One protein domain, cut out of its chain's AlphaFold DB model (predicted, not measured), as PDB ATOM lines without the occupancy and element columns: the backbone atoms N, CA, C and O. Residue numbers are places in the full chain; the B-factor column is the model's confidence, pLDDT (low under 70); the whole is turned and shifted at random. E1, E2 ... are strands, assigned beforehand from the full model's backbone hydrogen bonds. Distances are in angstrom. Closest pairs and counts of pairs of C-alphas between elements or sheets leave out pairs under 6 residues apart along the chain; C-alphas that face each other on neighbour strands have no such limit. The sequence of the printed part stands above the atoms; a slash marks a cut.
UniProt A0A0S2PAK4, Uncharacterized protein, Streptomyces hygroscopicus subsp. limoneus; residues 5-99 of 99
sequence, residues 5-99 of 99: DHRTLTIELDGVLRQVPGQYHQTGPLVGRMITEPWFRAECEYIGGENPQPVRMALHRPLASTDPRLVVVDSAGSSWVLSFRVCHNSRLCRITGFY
ATOM      1  N   ASP A   5     228.637 222.904 131.687       81.50
ATOM      2  CA  ASP A   5     228.281 224.135 132.383       81.50
ATOM      3  C   ASP A   5     227.151 223.845 133.375       81.50
ATOM      4  O   ASP A   5     226.016 223.555 132.978       81.50
ATOM      5  N   HIS A   6     227.445 223.965 134.668       88.00
ATOM      6  CA  HIS A   6     226.431 223.894 135.715       88.00
ATOM      7  C   HIS A   6     225.583 225.170 135.733       88.00
ATOM      8  O   HIS A   6     226.105 226.286 135.769       88.00
ATOM      9  N   ARG A   7     224.261 225.000 135.723       93.38
ATOM     10  CA  ARG A   7     223.263 226.071 135.819       93.38
ATOM     11  C   ARG A   7     222.253 225.736 136.912       93.38
ATOM     12  O   ARG A   7     222.139 224.591 137.346       93.38
ATOM     13  N   THR A   8     221.493 226.731 137.338       96.31
ATOM     14  CA  THR A   8     220.315 226.530 138.189       96.31
ATOM     15  C   THR A   8     219.081 227.044 137.467       96.31
ATOM     16  O   THR A   8     219.154 228.008 136.707       96.31
ATOM     17  N   LEU A   9     217.952 226.368 137.668       95.75
ATOM     18  CA  LEU A   9     216.652 226.709 137.096       95.75
ATOM     19  C   LEU A   9     215.659 226.882 138.236       95.75
ATOM     20  O   LEU A   9     215.618 226.045 139.135       95.75
ATOM     21  N   THR A  10     214.832 227.916 138.188       95.94
ATOM     22  CA  THR A  10     213.672 228.013 139.076       95.94
ATOM     23  C   THR A  10     212.478 227.395 138.357       95.94
ATOM     24  O   THR A  10     212.091 227.871 137.291       95.94
ATOM     25  N   ILE A  11     211.925 226.316 138.909       95.69
ATOM     26  CA  ILE A  11     210.811 225.567 138.320       95.69
ATOM     27  C   ILE A  11     209.649 225.568 139.309       95.69
ATOM     28  O   ILE A  11     209.844 225.297 140.495       95.69
ATOM     29  N   GLU A  12     208.449 225.854 138.809       93.19
ATOM     30  CA  GLU A  12     207.201 225.704 139.551       93.19
ATOM     31  C   GLU A  12     206.452 224.463 139.064       93.19
ATOM     32  O   GLU A  12     206.228 224.310 137.863       93.19
ATOM     33  N   LEU A  13     206.071 223.580 139.986       92.56
ATOM     34  CA  LEU A  13     205.211 222.428 139.723       92.56
ATOM     35  C   LEU A  13     204.136 222.364 140.800       92.56
ATOM     36  O   LEU A  13     204.470 222.286 141.979       92.56
ATOM     37  N   ASP A  14     202.868 222.379 140.387       88.62
ATOM     38  CA  ASP A  14     201.712 222.278 141.291       88.62
ATOM     39  C   ASP A  14     201.767 223.286 142.461       88.62
ATOM     40  O   ASP A  14     201.604 222.945 143.630       88.62
ATOM     41  N   GLY A  15     202.108 224.545 142.152       90.88
ATOM     42  CA  GLY A  15     202.248 225.627 143.135       90.88
ATOM     43  C   GLY A  15     203.511 225.567 144.005       90.88
ATOM     44  O   GLY A  15     203.731 226.451 144.833       90.88
ATOM     45  N   VAL A  16     204.369 224.557 143.832       94.19
ATOM     46  CA  VAL A  16     205.651 224.449 144.537       94.19
ATOM     47  C   VAL A  16     206.757 225.026 143.668       94.19
ATOM     48  O   VAL A  16     207.023 224.518 142.585       94.19
ATOM     49  N   LEU A  17     207.453 226.046 144.167       95.19
ATOM     50  CA  LEU A  17     208.620 226.635 143.513       95.19
ATOM     51  C   LEU A  17     209.914 226.031 144.079       95.19
ATOM     52  O   LEU A  17     210.131 226.048 145.293       95.19
ATOM     53  N   ARG A  18     210.808 225.530 143.220       96.62
ATOM     54  CA  ARG A  18     212.120 224.993 143.623       96.62
ATOM     55  C   ARG A  18     213.231 225.426 142.674       96.62
ATOM     56  O   ARG A  18     213.042 225.494 141.460       96.62
ATOM     57  N   GLN A  19     214.416 225.661 143.238       96.88
ATOM     58  CA  GLN A  19     215.649 225.764 142.460       96.88
ATOM     59  C   GLN A  19     216.196 224.366 142.180       96.88
ATOM     60  O   GLN A  19     216.471 223.600 143.101       96.88
ATOM     61  N   VAL A  20     216.354 224.047 140.902       96.62
ATOM     62  CA  VAL A  20     216.794 222.744 140.413       96.62
ATOM     63  C   VAL A  20     218.146 222.906 139.720       96.62
ATOM     64  O   VAL A  20     218.264 223.716 138.793       96.62
ATOM     65  N   PRO A  21     219.178 222.150 140.128       96.88
ATOM     66  CA  PRO A  21     220.440 222.112 139.407       96.88
ATOM     67  C   PRO A  21     220.260 221.471 138.030       96.88
ATOM     68  O   PRO A  21     219.574 220.456 137.879       96.88
ATOM     69  N   GLY A  22     220.910 222.052 137.030       95.06
ATOM     70  CA  GLY A  22     220.928 221.552 135.667       95.06
ATOM     71  C   GLY A  22     222.307 221.646 135.036       95.06
ATOM     72  O   GLY A  22     223.193 222.368 135.495       95.06
ATOM     73  N   GLN A  23     222.484 220.875 133.977       94.38
ATOM     74  CA  GLN A  23     223.710 220.793 133.206       94.38
ATOM     75  C   GLN A  23     223.404 221.112 131.747       94.38
ATOM     76  O   GLN A  23     222.601 220.425 131.106       94.38
ATOM     77  N   TYR A  24     224.036 222.161 131.219       93.38
ATOM     78  CA  TYR A  24     223.968 222.460 129.795       93.38
ATOM     79  C   TYR A  24     225.001 221.631 129.035       93.38
ATOM     80  O   TYR A  24     226.197 221.675 129.330       93.38
ATOM     81  N   HIS A  25     224.543 220.905 128.019       88.50
ATOM     82  CA  HIS A  25     225.405 220.088 127.178       88.50
ATOM     83  C   HIS A  25     225.824 220.853 125.922       88.50
ATOM     84  O   HIS A  25     225.038 221.053 124.995       88.50
ATOM     85  N   GLN A  26     227.098 221.239 125.869       85.38
ATOM     86  CA  GLN A  26     227.682 221.926 124.711       85.38
ATOM     87  C   GLN A  26     228.096 220.969 123.583       85.38
ATOM     88  O   GLN A  26     228.220 221.386 122.436       85.38
ATOM     89  N   THR A  27     228.322 219.689 123.888       84.06
ATOM     90  CA  THR A  27     228.780 218.669 122.929       84.06
ATOM     91  C   THR A  27     228.164 217.295 123.235       84.06
ATOM     92  O   THR A  27     227.702 217.045 124.350       84.06
ATOM     93  N   GLY A  28     228.158 216.395 122.242       83.38
ATOM     94  CA  GLY A  28     227.699 215.006 122.383       83.38
ATOM     95  C   GLY A  28     226.205 214.776 122.086       83.38
ATOM     96  O   GLY A  28     225.536 215.659 121.555       83.38
ATOM     97  N   PRO A  29     225.655 213.592 122.425       81.38
ATOM     98  CA  PRO A  29     224.285 213.188 122.063       81.38
ATOM     99  C   PRO A  29     223.164 214.075 122.626       81.38
ATOM    100  O   PRO A  29     222.034 214.036 122.142       81.38
ATOM    101  N   LEU A  30     223.465 214.862 123.660       84.19
ATOM    102  CA  LEU A  30     222.530 215.774 124.324       84.19
ATOM    103  C   LEU A  30     222.823 217.244 124.004       84.19
ATOM    104  O   LEU A  30     222.301 218.125 124.680       84.19
ATOM    105  N   VAL A  31     223.658 217.516 122.997       88.88
ATOM    106  CA  VAL A  31     224.046 218.875 122.611       88.88
ATOM    107  C   VAL A  31     222.838 219.803 122.461       88.88
ATOM    108  O   VAL A  31     221.805 219.435 121.898       88.88
ATOM    109  N   GLY A  32     222.967 221.017 122.998       90.62
ATOM    110  CA  GLY A  32     221.921 222.034 122.952       90.62
ATOM    111  C   GLY A  32     220.785 221.810 123.954       90.62
ATOM    112  O   GLY A  32     219.832 222.591 123.962       90.62
ATOM    113  N   ARG A  33     220.873 220.779 124.805       91.88
ATOM    114  CA  ARG A  33     219.883 220.475 125.845       91.88
ATOM    115  C   ARG A  33     220.408 220.814 127.231       91.88
ATOM    116  O   ARG A  33     221.611 220.777 127.495       91.88
ATOM    117  N   MET A  34     219.466 221.105 128.114       94.69
ATOM    118  CA  MET A  34     219.687 221.238 129.545       94.69
ATOM    119  C   MET A  34     219.105 220.003 130.229       94.69
ATOM    120  O   MET A  34     217.947 219.668 129.998       94.69
ATOM    121  N   ILE A  35     219.893 219.308 131.042       93.69
ATOM    122  CA  ILE A  35     219.442 218.125 131.784       93.69
ATOM    123  C   ILE A  35     219.509 218.439 133.269       93.69
ATOM    124  O   ILE A  35     220.561 218.831 133.766       93.69
ATOM    125  N   THR A  36     218.401 218.273 133.985       95.19
ATOM    126  CA  THR A  36     218.401 218.475 135.436       95.19
ATOM    127  C   THR A  36     219.098 217.328 136.164       95.19
ATOM    128  O   THR A  36     219.233 216.211 135.651       95.19
ATOM    129  N   GLU A  37     219.456 217.570 137.418       94.69
ATOM    130  CA  GLU A  37     219.657 216.493 138.385       94.69
ATOM    131  C   GLU A  37     218.333 215.742 138.666       94.69
ATOM    132  O   GLU A  37     217.251 216.241 138.324       94.69
ATOM    133  N   PRO A  38     218.380 214.529 139.249       94.38
ATOM    134  CA  PRO A  38     217.175 213.768 139.564       94.38
ATOM    135  C   PRO A  38     216.418 214.400 140.744       94.38
ATOM    136  O   PRO A  38     216.826 214.268 141.893       94.38
ATOM    137  N   TRP A  39     215.321 215.100 140.446       95.31
ATOM    138  CA  TRP A  39     214.539 215.900 141.409       95.31
ATOM    139  C   TRP A  39     213.023 215.692 141.301       95.31
ATOM    140  O   TRP A  39     212.262 216.321 142.037       95.31
ATOM    141  N   PHE A  40     212.570 214.846 140.374       95.38
ATOM    142  CA  PHE A  40     211.162 214.767 139.993       95.38
ATOM    143  C   PHE A  40     210.568 213.389 140.262       95.38
ATOM    144  O   PHE A  40     211.198 212.374 139.962       95.38
ATOM    145  N   ARG A  41     209.328 213.359 140.754       95.12
ATOM    146  CA  ARG A  41     208.489 212.156 140.727       95.12
ATOM    147  C   ARG A  41     207.972 211.954 139.318       95.12
ATOM    148  O   ARG A  41     207.712 212.927 138.602       95.12
ATOM    149  N   ALA A  42     207.813 210.700 138.922       94.81
ATOM    150  CA  ALA A  42     207.201 210.387 137.647       94.81
ATOM    151  C   ALA A  42     206.380 209.106 137.703       94.81
ATOM    152  O   ALA A  42     206.815 208.109 138.266       94.81
ATOM    153  N   GLU A  43     205.228 209.122 137.047       94.62
ATOM    154  CA  GLU A  43     204.446 207.929 136.742       94.62
ATOM    155  C   GLU A  43     205.033 207.252 135.509       94.62
ATOM    156  O   GLU A  43     205.213 207.885 134.467       94.62
ATOM    157  N   CYS A  44     205.330 205.964 135.610       90.81
ATOM    158  CA  CYS A  44     205.960 205.197 134.549       90.81
ATOM    159  C   CYS A  44     205.092 203.995 134.173       90.81
ATOM    160  O   CYS A  44     204.770 203.156 135.014       90.81
ATOM    161  N   GLU A  45     204.779 203.857 132.885       84.75
ATOM    162  CA  GLU A  45     203.885 202.797 132.394       84.75
ATOM    163  C   GLU A  45     204.406 201.386 132.711       84.75
ATOM    164  O   GLU A  45     203.633 200.487 133.023       84.75
ATOM    165  N   TYR A  46     205.726 201.184 132.682       82.12
ATOM    166  CA  TYR A  46     206.345 199.861 132.822       82.12
ATOM    167  C   TYR A  46     206.308 199.276 134.243       82.12
ATOM    168  O   TYR A  46     206.466 198.069 134.398       82.12
ATOM    169  N   ILE A  47     206.126 200.113 135.266       82.38
ATOM    170  CA  ILE A  47     205.960 199.693 136.671       82.38
ATOM    171  C   ILE A  47     204.511 199.825 137.146       82.38
ATOM    172  O   ILE A  47     204.207 199.429 138.265       82.38
ATOM    173  N   GLY A  48     203.617 200.370 136.313       82.12
ATOM    174  CA  GLY A  48     202.206 200.548 136.655       82.12
ATOM    175  C   GLY A  48     201.947 201.579 137.760       82.12
ATOM    176  O   GLY A  48     200.933 201.480 138.442       82.12
ATOM    177  N   GLY A  49     202.848 202.549 137.963       87.00
ATOM    178  CA  GLY A  49     202.731 203.524 139.049       87.00
ATOM    179  C   GLY A  49     203.878 204.534 139.117       87.00
ATOM    180  O   GLY A  49     204.593 204.752 138.135       87.00
ATOM    181  N   GLU A  50     204.037 205.167 140.282       91.00
ATOM    182  CA  GLU A  50     205.120 206.118 140.551       91.00
ATOM    183  C   GLU A  50     206.484 205.411 140.600       91.00
ATOM    184  O   GLU A  50     206.649 204.361 141.223       91.00
ATOM    185  N   ASN A  51     207.479 205.998 139.937       90.00
ATOM    186  CA  ASN A  51     208.859 205.551 139.984       90.00
ATOM    187  C   ASN A  51     209.441 205.792 141.382       90.00
ATOM    188  O   ASN A  51     209.478 206.944 141.817       90.00
ATOM    189  N   PRO A  52     209.956 204.752 142.064       89.56
ATOM    190  CA  PRO A  52     210.530 204.900 143.399       89.56
ATOM    191  C   PRO A  52     211.819 205.730 143.420       89.56
ATOM    192  O   PRO A  52     212.324 206.040 144.492       89.56
ATOM    193  N   GLN A  53     212.397 206.045 142.259       91.06
ATOM    194  CA  GLN A  53     213.588 206.876 142.149       91.06
ATOM    195  C   GLN A  53     213.260 208.204 141.462       91.06
ATOM    196  O   GLN A  53     212.520 208.212 140.470       91.06
ATOM    197  N   PRO A  54     213.844 209.322 141.929       93.31
ATOM    198  CA  PRO A  54     213.675 210.598 141.262       93.31
ATOM    199  C   PRO A  54     214.250 210.546 139.845       93.31
ATOM    200  O   PRO A  54     215.335 210.011 139.606       93.31
ATOM    201  N   VAL A  55     213.536 211.146 138.897       93.69
ATOM    202  CA  VAL A  55     213.950 211.226 137.493       93.69
ATOM    203  C   VAL A  55     214.482 212.613 137.148       93.69
ATOM    204  O   VAL A  55     214.258 213.594 137.859       93.69
ATOM    205  N   ARG A  56     215.197 212.688 136.024       93.69
ATOM    206  CA  ARG A  56     215.700 213.931 135.432       93.69
ATOM    207  C   ARG A  56     214.676 214.491 134.451       93.69
ATOM    208  O   ARG A  56     214.058 213.729 133.710       93.69
ATOM    209  N   MET A  57     214.561 215.811 134.383       93.81
ATOM    210  CA  MET A  57     213.861 216.500 133.308       93.81
ATOM    211  C   MET A  57     214.874 216.925 132.242       93.81
ATOM    212  O   MET A  57     215.922 217.494 132.550       93.81
ATOM    213  N   ALA A  58     214.561 216.655 130.976       91.75
ATOM    214  CA  ALA A  58     215.292 217.223 129.852       91.75
ATOM    215  C   ALA A  58     214.565 218.476 129.368       91.75
ATOM    216  O   ALA A  58     213.375 218.424 129.068       91.75
ATOM    217  N   LEU A  59     215.280 219.587 129.268       94.56
ATOM    218  CA  LEU A  59     214.765 220.845 128.763       94.56
ATOM    219  C   LEU A  59     215.401 221.152 127.405       94.56
ATOM    220  O   LEU A  59     216.571 220.846 127.142       94.56
ATOM    221  N   HIS A  60     214.610 221.762 126.532       93.06
ATOM    222  CA  HIS A  60     215.001 222.118 125.170       93.06
ATOM    223  C   HIS A  60     214.829 223.616 124.930       93.06
ATOM    224  O   HIS A  60     214.199 224.316 125.721       93.06
ATOM    225  N   ARG A  61     215.418 224.126 123.848       94.81
ATOM    226  CA  ARG A  61     215.255 225.532 123.466       94.81
ATOM    227  C   ARG A  61     213.822 225.789 122.981       94.81
ATOM    228  O   ARG A  61     213.277 224.930 122.285       94.81
ATOM    229  N   PRO A  62     213.217 226.938 123.327       96.19
ATOM    230  CA  PRO A  62     211.892 227.292 122.837       96.19
ATOM    231  C   PRO A  62     211.896 227.487 121.318       96.19
ATOM    232  O   PRO A  62     212.868 227.969 120.737       96.19
ATOM    233  N   LEU A  63     210.787 227.115 120.687       95.06
ATOM    234  CA  LEU A  63     210.463 227.402 119.293       95.06
ATOM    235  C   LEU A  63     209.456 228.558 119.238       95.06
ATOM    236  O   LEU A  63     208.835 228.898 120.242       95.06
ATOM    237  N   ALA A  64     209.237 229.126 118.051       94.75
ATOM    238  CA  ALA A  64     208.287 230.230 117.867       94.75
ATOM    239  C   ALA A  64     206.850 229.893 118.322       94.75
ATOM    240  O   ALA A  64     206.105 230.784 118.712       94.75
ATOM    241  N   SER A  65     206.469 228.613 118.284       95.19
ATOM    242  CA  SER A  65     205.153 228.113 118.701       95.19
ATOM    243  C   SER A  65     205.115 227.553 120.128       95.19
ATOM    244  O   SER A  65     204.095 226.995 120.531       95.19
ATOM    245  N   THR A  66     206.209 227.644 120.891       95.00
ATOM    246  CA  THR A  66     206.250 227.148 122.271       95.00
ATOM    247  C   THR A  66     205.269 227.922 123.148       95.00
ATOM    248  O   THR A  66     205.285 229.150 123.164       95.00
ATOM    249  N   ASP A  67     204.461 227.197 123.927       94.75
ATOM    250  CA  ASP A  67     203.614 227.789 124.964       94.75
ATOM    251  C   ASP A  67     204.491 228.504 126.012       94.75
ATOM    252  O   ASP A  67     205.283 227.837 126.693       94.75
ATOM    253  N   PRO A  68     204.361 229.835 126.181       93.56
ATOM    254  CA  PRO A  68     205.182 230.602 127.115       93.56
ATOM    255  C   PRO A  68     205.071 230.130 128.568       93.56
ATOM    256  O   PRO A  68     206.012 230.304 129.335       93.56
ATOM    257  N   ARG A  69     203.957 229.492 128.950       92.38
ATOM    258  CA  ARG A  69     203.745 228.967 130.311       92.38
ATOM    259  C   ARG A  69     204.666 227.794 130.647       92.38
ATOM    260  O   ARG A  69     204.799 227.438 131.810       92.38
ATOM    261  N   LEU A  70     205.276 227.177 129.637       93.25
ATOM    262  CA  LEU A  70     206.221 226.072 129.801       93.25
ATOM    263  C   LEU A  70     207.678 226.547 129.797       93.25
ATOM    264  O   LEU A  70     208.584 225.717 129.904       93.25
ATOM    265  N   VAL A  71     207.919 227.849 129.622       96.12
ATOM    266  CA  VAL A  71     209.261 228.414 129.512       96.12
ATOM    267  C   VAL A  71     209.779 228.811 130.890       96.12
ATOM    268  O   VAL A  71     209.150 229.572 131.616       96.12
ATOM    269  N   VAL A  72     210.975 228.333 131.216       96.25
ATOM    270  CA  VAL A  72     211.757 228.733 132.386       96.25
ATOM    271  C   VAL A  72     213.070 229.367 131.945       96.25
ATOM    272  O   VAL A  72     213.542 229.155 130.825       96.25
ATOM    273  N   VAL A  73     213.667 230.155 132.834       96.31
ATOM    274  CA  VAL A  73     214.939 230.841 132.594       96.31
ATOM    275  C   VAL A  73     215.974 230.311 133.580       96.31
ATOM    276  O   VAL A  73     215.689 230.176 134.771       96.31
ATOM    277  N   ASP A  74     217.157 229.958 133.081       96.31
ATOM    278  CA  ASP A  74     218.267 229.523 133.929       96.31
ATOM    279  C   ASP A  74     219.036 230.708 134.540       96.31
ATOM    280  O   ASP A  74     218.825 231.875 134.203       96.31
ATOM    281  N   SER A  75     219.985 230.408 135.424       95.62
ATOM    282  CA  SER A  75     220.856 231.404 136.058       95.62
ATOM    283  C   SER A  75     221.759 232.188 135.098       95.62
ATOM    284  O   SER A  75     222.388 233.156 135.516       95.62
ATOM    285  N   ALA A  76     221.833 231.802 133.822       94.44
ATOM    286  CA  ALA A  76     222.551 232.517 132.770       94.44
ATOM    287  C   ALA A  76     221.636 233.411 131.919       94.44
ATOM    288  O   ALA A  76     222.101 233.999 130.943       94.44
ATOM    289  N   GLY A  77     220.340 233.484 132.236       94.81
ATOM    290  CA  GLY A  77     219.351 234.205 131.435       94.81
ATOM    291  C   GLY A  77     218.913 233.455 130.175       94.81
ATOM    292  O   GLY A  77     218.241 234.027 129.319       94.81
ATOM    293  N   SER A  78     219.278 232.180 130.026       95.62
ATOM    294  CA  SER A  78     218.881 231.351 128.890       95.62
ATOM    295  C   SER A  78     217.488 230.762 129.097       95.62
ATOM    296  O   SER A  78     217.188 230.218 130.157       95.62
ATOM    297  N   SER A  79     216.647 230.824 128.062       96.69
ATOM    298  CA  SER A  79     215.295 230.254 128.087       96.69
ATOM    299  C   SER A  79     215.275 228.777 127.693       96.69
ATOM    300  O   SER A  79     215.990 228.344 126.776       96.69
ATOM    301  N   TRP A  80     214.405 228.030 128.367       97.19
ATOM    302  CA  TRP A  80     214.282 226.580 128.296       97.19
ATOM    303  C   TRP A  80     212.828 226.144 128.444       97.19
ATOM    304  O   TRP A  80     212.082 226.745 129.203       97.19
ATOM    305  N   VAL A  81     212.429 225.078 127.761       96.38
ATOM    306  CA  VAL A  81     211.070 224.527 127.827       96.38
ATOM    307  C   VAL A  81     211.049 223.290 128.713       96.38
ATOM    308  O   VAL A  81     211.833 222.361 128.498       96.38
ATOM    309  N   LEU A  82     210.133 223.266 129.681       94.62
ATOM    310  CA  LEU A  82     209.883 222.111 130.540       94.62
ATOM    311  C   LEU A  82     209.327 220.931 129.724       94.62
ATOM    312  O   LEU A  82     208.401 221.092 128.929       94.62
ATOM    313  N   SER A  83     209.865 219.728 129.947       91.50
ATOM    314  CA  SER A  83     209.365 218.491 129.329       91.50
ATOM    315  C   SER A  83     208.800 217.551 130.381       91.50
ATOM    316  O   SER A  83     209.534 216.893 131.113       91.50
ATOM    317  N   PHE A  84     207.476 217.434 130.415       91.12
ATOM    318  CA  PHE A  84     206.771 216.580 131.374       91.12
ATOM    319  C   PHE A  84     206.760 215.103 130.983       91.12
ATOM    320  O   PHE A  84     206.460 214.255 131.814       91.12
ATOM    321  N   ARG A  85     207.088 214.774 129.729       90.44
ATOM    322  CA  ARG A  85     207.333 213.395 129.297       90.44
ATOM    323  C   ARG A  85     208.832 213.167 129.233       90.44
ATOM    324  O   ARG A  85     209.546 213.919 128.566       90.44
ATOM    325  N   VAL A  86     209.299 212.134 129.918       85.75
ATOM    326  CA  VAL A  86     210.715 211.775 129.989       85.75
ATOM    327  C   VAL A  86     210.901 210.313 129.632       85.75
ATOM    328  O   VAL A  86     210.033 209.482 129.888       85.75
ATOM    329  N   CYS A  87     212.038 210.000 129.020       81.69
ATOM    330  CA  CYS A  87     212.449 208.621 128.816       81.69
ATOM    331  C   CYS A  87     213.313 208.202 130.010       81.69
ATOM    332  O   CYS A  87     214.396 208.752 130.207       81.69
ATOM    333  N   HIS A  88     212.833 207.252 130.806       79.19
ATOM    334  CA  HIS A  88     213.563 206.652 131.917       79.19
ATOM    335  C   HIS A  88     213.671 205.146 131.664       79.19
ATOM    336  O   HIS A  88     212.666 204.491 131.401       79.19
ATOM    337  N   ASN A  89     214.891 204.598 131.676       78.50
ATOM    338  CA  ASN A  89     215.159 203.190 131.339       78.50
ATOM    339  C   ASN A  89     214.504 202.732 130.018       78.50
ATOM    340  O   ASN A  89     213.914 201.657 129.934       78.50
ATOM    341  N   SER A  90     214.608 203.559 128.972       80.12
ATOM    342  CA  SER A  90     214.030 203.309 127.637       80.12
ATOM    343  C   SER A  90     212.496 203.236 127.592       80.12
ATOM    344  O   SER A  90     211.926 202.736 126.622       80.12
ATOM    345  N   ARG A  91     211.809 203.732 128.624       83.44
ATOM    346  CA  ARG A  91     210.346 203.778 128.707       83.44
ATOM    347  C   ARG A  91     209.867 205.193 128.998       83.44
ATOM    348  O   ARG A  91     210.569 205.984 129.623       83.44
ATOM    349  N   LEU A  92     208.666 205.508 128.525       87.31
ATOM    350  CA  LEU A  92     208.046 206.804 128.761       87.31
ATOM    351  C   LEU A  92     207.506 206.874 130.190       87.31
ATOM    352  O   LEU A  92     206.805 205.977 130.656       87.31
ATOM    353  N   CYS A  93     207.836 207.971 130.856       91.81
ATOM    354  CA  CYS A  93     207.276 208.358 132.136       91.81
ATOM    355  C   CYS A  93     206.764 209.795 132.060       91.81
ATOM    356  O   CYS A  93     207.248 210.608 131.263       91.81
ATOM    357  N   ARG A  94     205.799 210.117 132.914       94.50
ATOM    358  CA  ARG A  94     205.221 211.447 133.064       94.50
ATOM    359  C   ARG A  94     205.649 212.032 134.399       94.50
ATOM    360  O   ARG A  94     205.326 211.460 135.431       94.50
ATOM    361  N   ILE A  95     206.338 213.167 134.385       95.00
ATOM    362  CA  ILE A  95     206.647 213.925 135.600       95.00
ATOM    363  C   ILE A  95     205.341 214.414 136.225       95.00
ATOM    364  O   ILE A  95     204.506 215.012 135.541       95.00
ATOM    365  N   THR A  96     205.181 214.154 137.518       94.38
ATOM    366  CA  THR A  96     203.983 214.498 138.295       94.38
ATOM    367  C   THR A  96     204.236 215.568 139.345       94.38
ATOM    368  O   THR A  96     203.294 216.224 139.771       94.38
ATOM    369  N   GLY A  97     205.493 215.791 139.729       94.62
ATOM    370  CA  GLY A  97     205.857 216.790 140.724       94.62
ATOM    371  C   GLY A  97     207.319 216.685 141.137       94.62
ATOM    372  O   GLY A  97     208.116 215.981 140.511       94.62
ATOM    373  N   PHE A  98     207.671 217.378 142.214       95.06
ATOM    374  CA  PHE A  98     208.976 217.236 142.853       95.06
ATOM    375  C   PHE A  98     209.029 215.998 143.754       95.06
ATOM    376  O   PHE A  98     208.023 215.635 144.362       95.06
ATOM    377  N   TYR A  99     210.203 215.365 143.834       89.75
ATOM    378  CA  TYR A  99     210.475 214.266 144.766       89.75
ATOM    379  C   TYR A  99     210.433 214.753 146.222       89.75
ATOM    380  O   TYR A  99     211.014 215.833 146.519       89.75
TER     381      TYR A  99
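This is residues 5 to 99 of the 99 residues of an uncharacterized protein of Streptomyces hygroscopicus subsp. limoneus (UniProt A0A0S2PAK4). Two small three-stranded sheets make the two ends of this domain: the long hairpin E1 and E2 with the short strand E3 at one end, and the strongly twisted sheet E4, E8, E7 at the other. The small hairpin E5 and E6 sits beside E1 at the first end, and the long link from E4 to E5 passes through the middle, where its residues 58 to 59 pair with E3. The printed part has 95 residues with no named helix and eight named strands, E1 to E8; the orders E1 - E2 - E3, E4 - E8 - E7 and E5 - E6 are all antiparallel. The class is all strand, though under half of the residues, 45 of 95, are in named elements. The whole is compact, with a radius of gyration of the C-alphas of 13.1 A and spans of 37 by 33 by 27 A.

Find C-alpha 5 at (228.281, 224.135, 132.383); from there E1 runs 24.3 A to residue 13. E2, residues 16 to 25, runs 26.7 A and ends at C-alpha 25, (225.405, 220.088, 127.178). Next come E3, residues 34 to 36, and E4, residues 40 to 44, 12.2 A long. Beyond the long link look for E5 at residues 71 to 73, E6 at 79 to 81 and E7 at 85 to 88. E8, residues 91 to 98, runs 19.6 A to C-alpha 98 at (208.976, 217.236, 142.853).

Start with E1, E2 and E3, a meander, each strand the antiparallel neighbour of the one before. In the hairpin E1 and E2, at 150 degrees, N 9 and O 20 are 2.9 A apart, within hydrogen-bond range. In the hairpin E2 and E3, at 129 degrees, look at N 23 and O 35, 2.8 A. The closest C-alphas of E1 and E5 are those of Leu 9 and Val 73, 6.3 A apart. In the hairpin E5 and E6, N 72 and O 80 are 2.8 A apart. In the other sheet E8 is the inner strand: N 43 of E4 and O 94 are 2.8 A apart, and in the hairpin E7 and E8 N 86 and O 93 are 2.9 A apart. E2 and E8 are near each other, while E2 and E4 are apart.

The C-alphas farthest apart, those of Gly 48 and Gly 77, are 38.1 A from each other. The printed part has no cut and ends at Tyr 99, the chain's last residue. The link from E4 to E5, residues 45 to 70, is long. The mean pLDDT of the printed part is 91.8, and no printed residue is under 70.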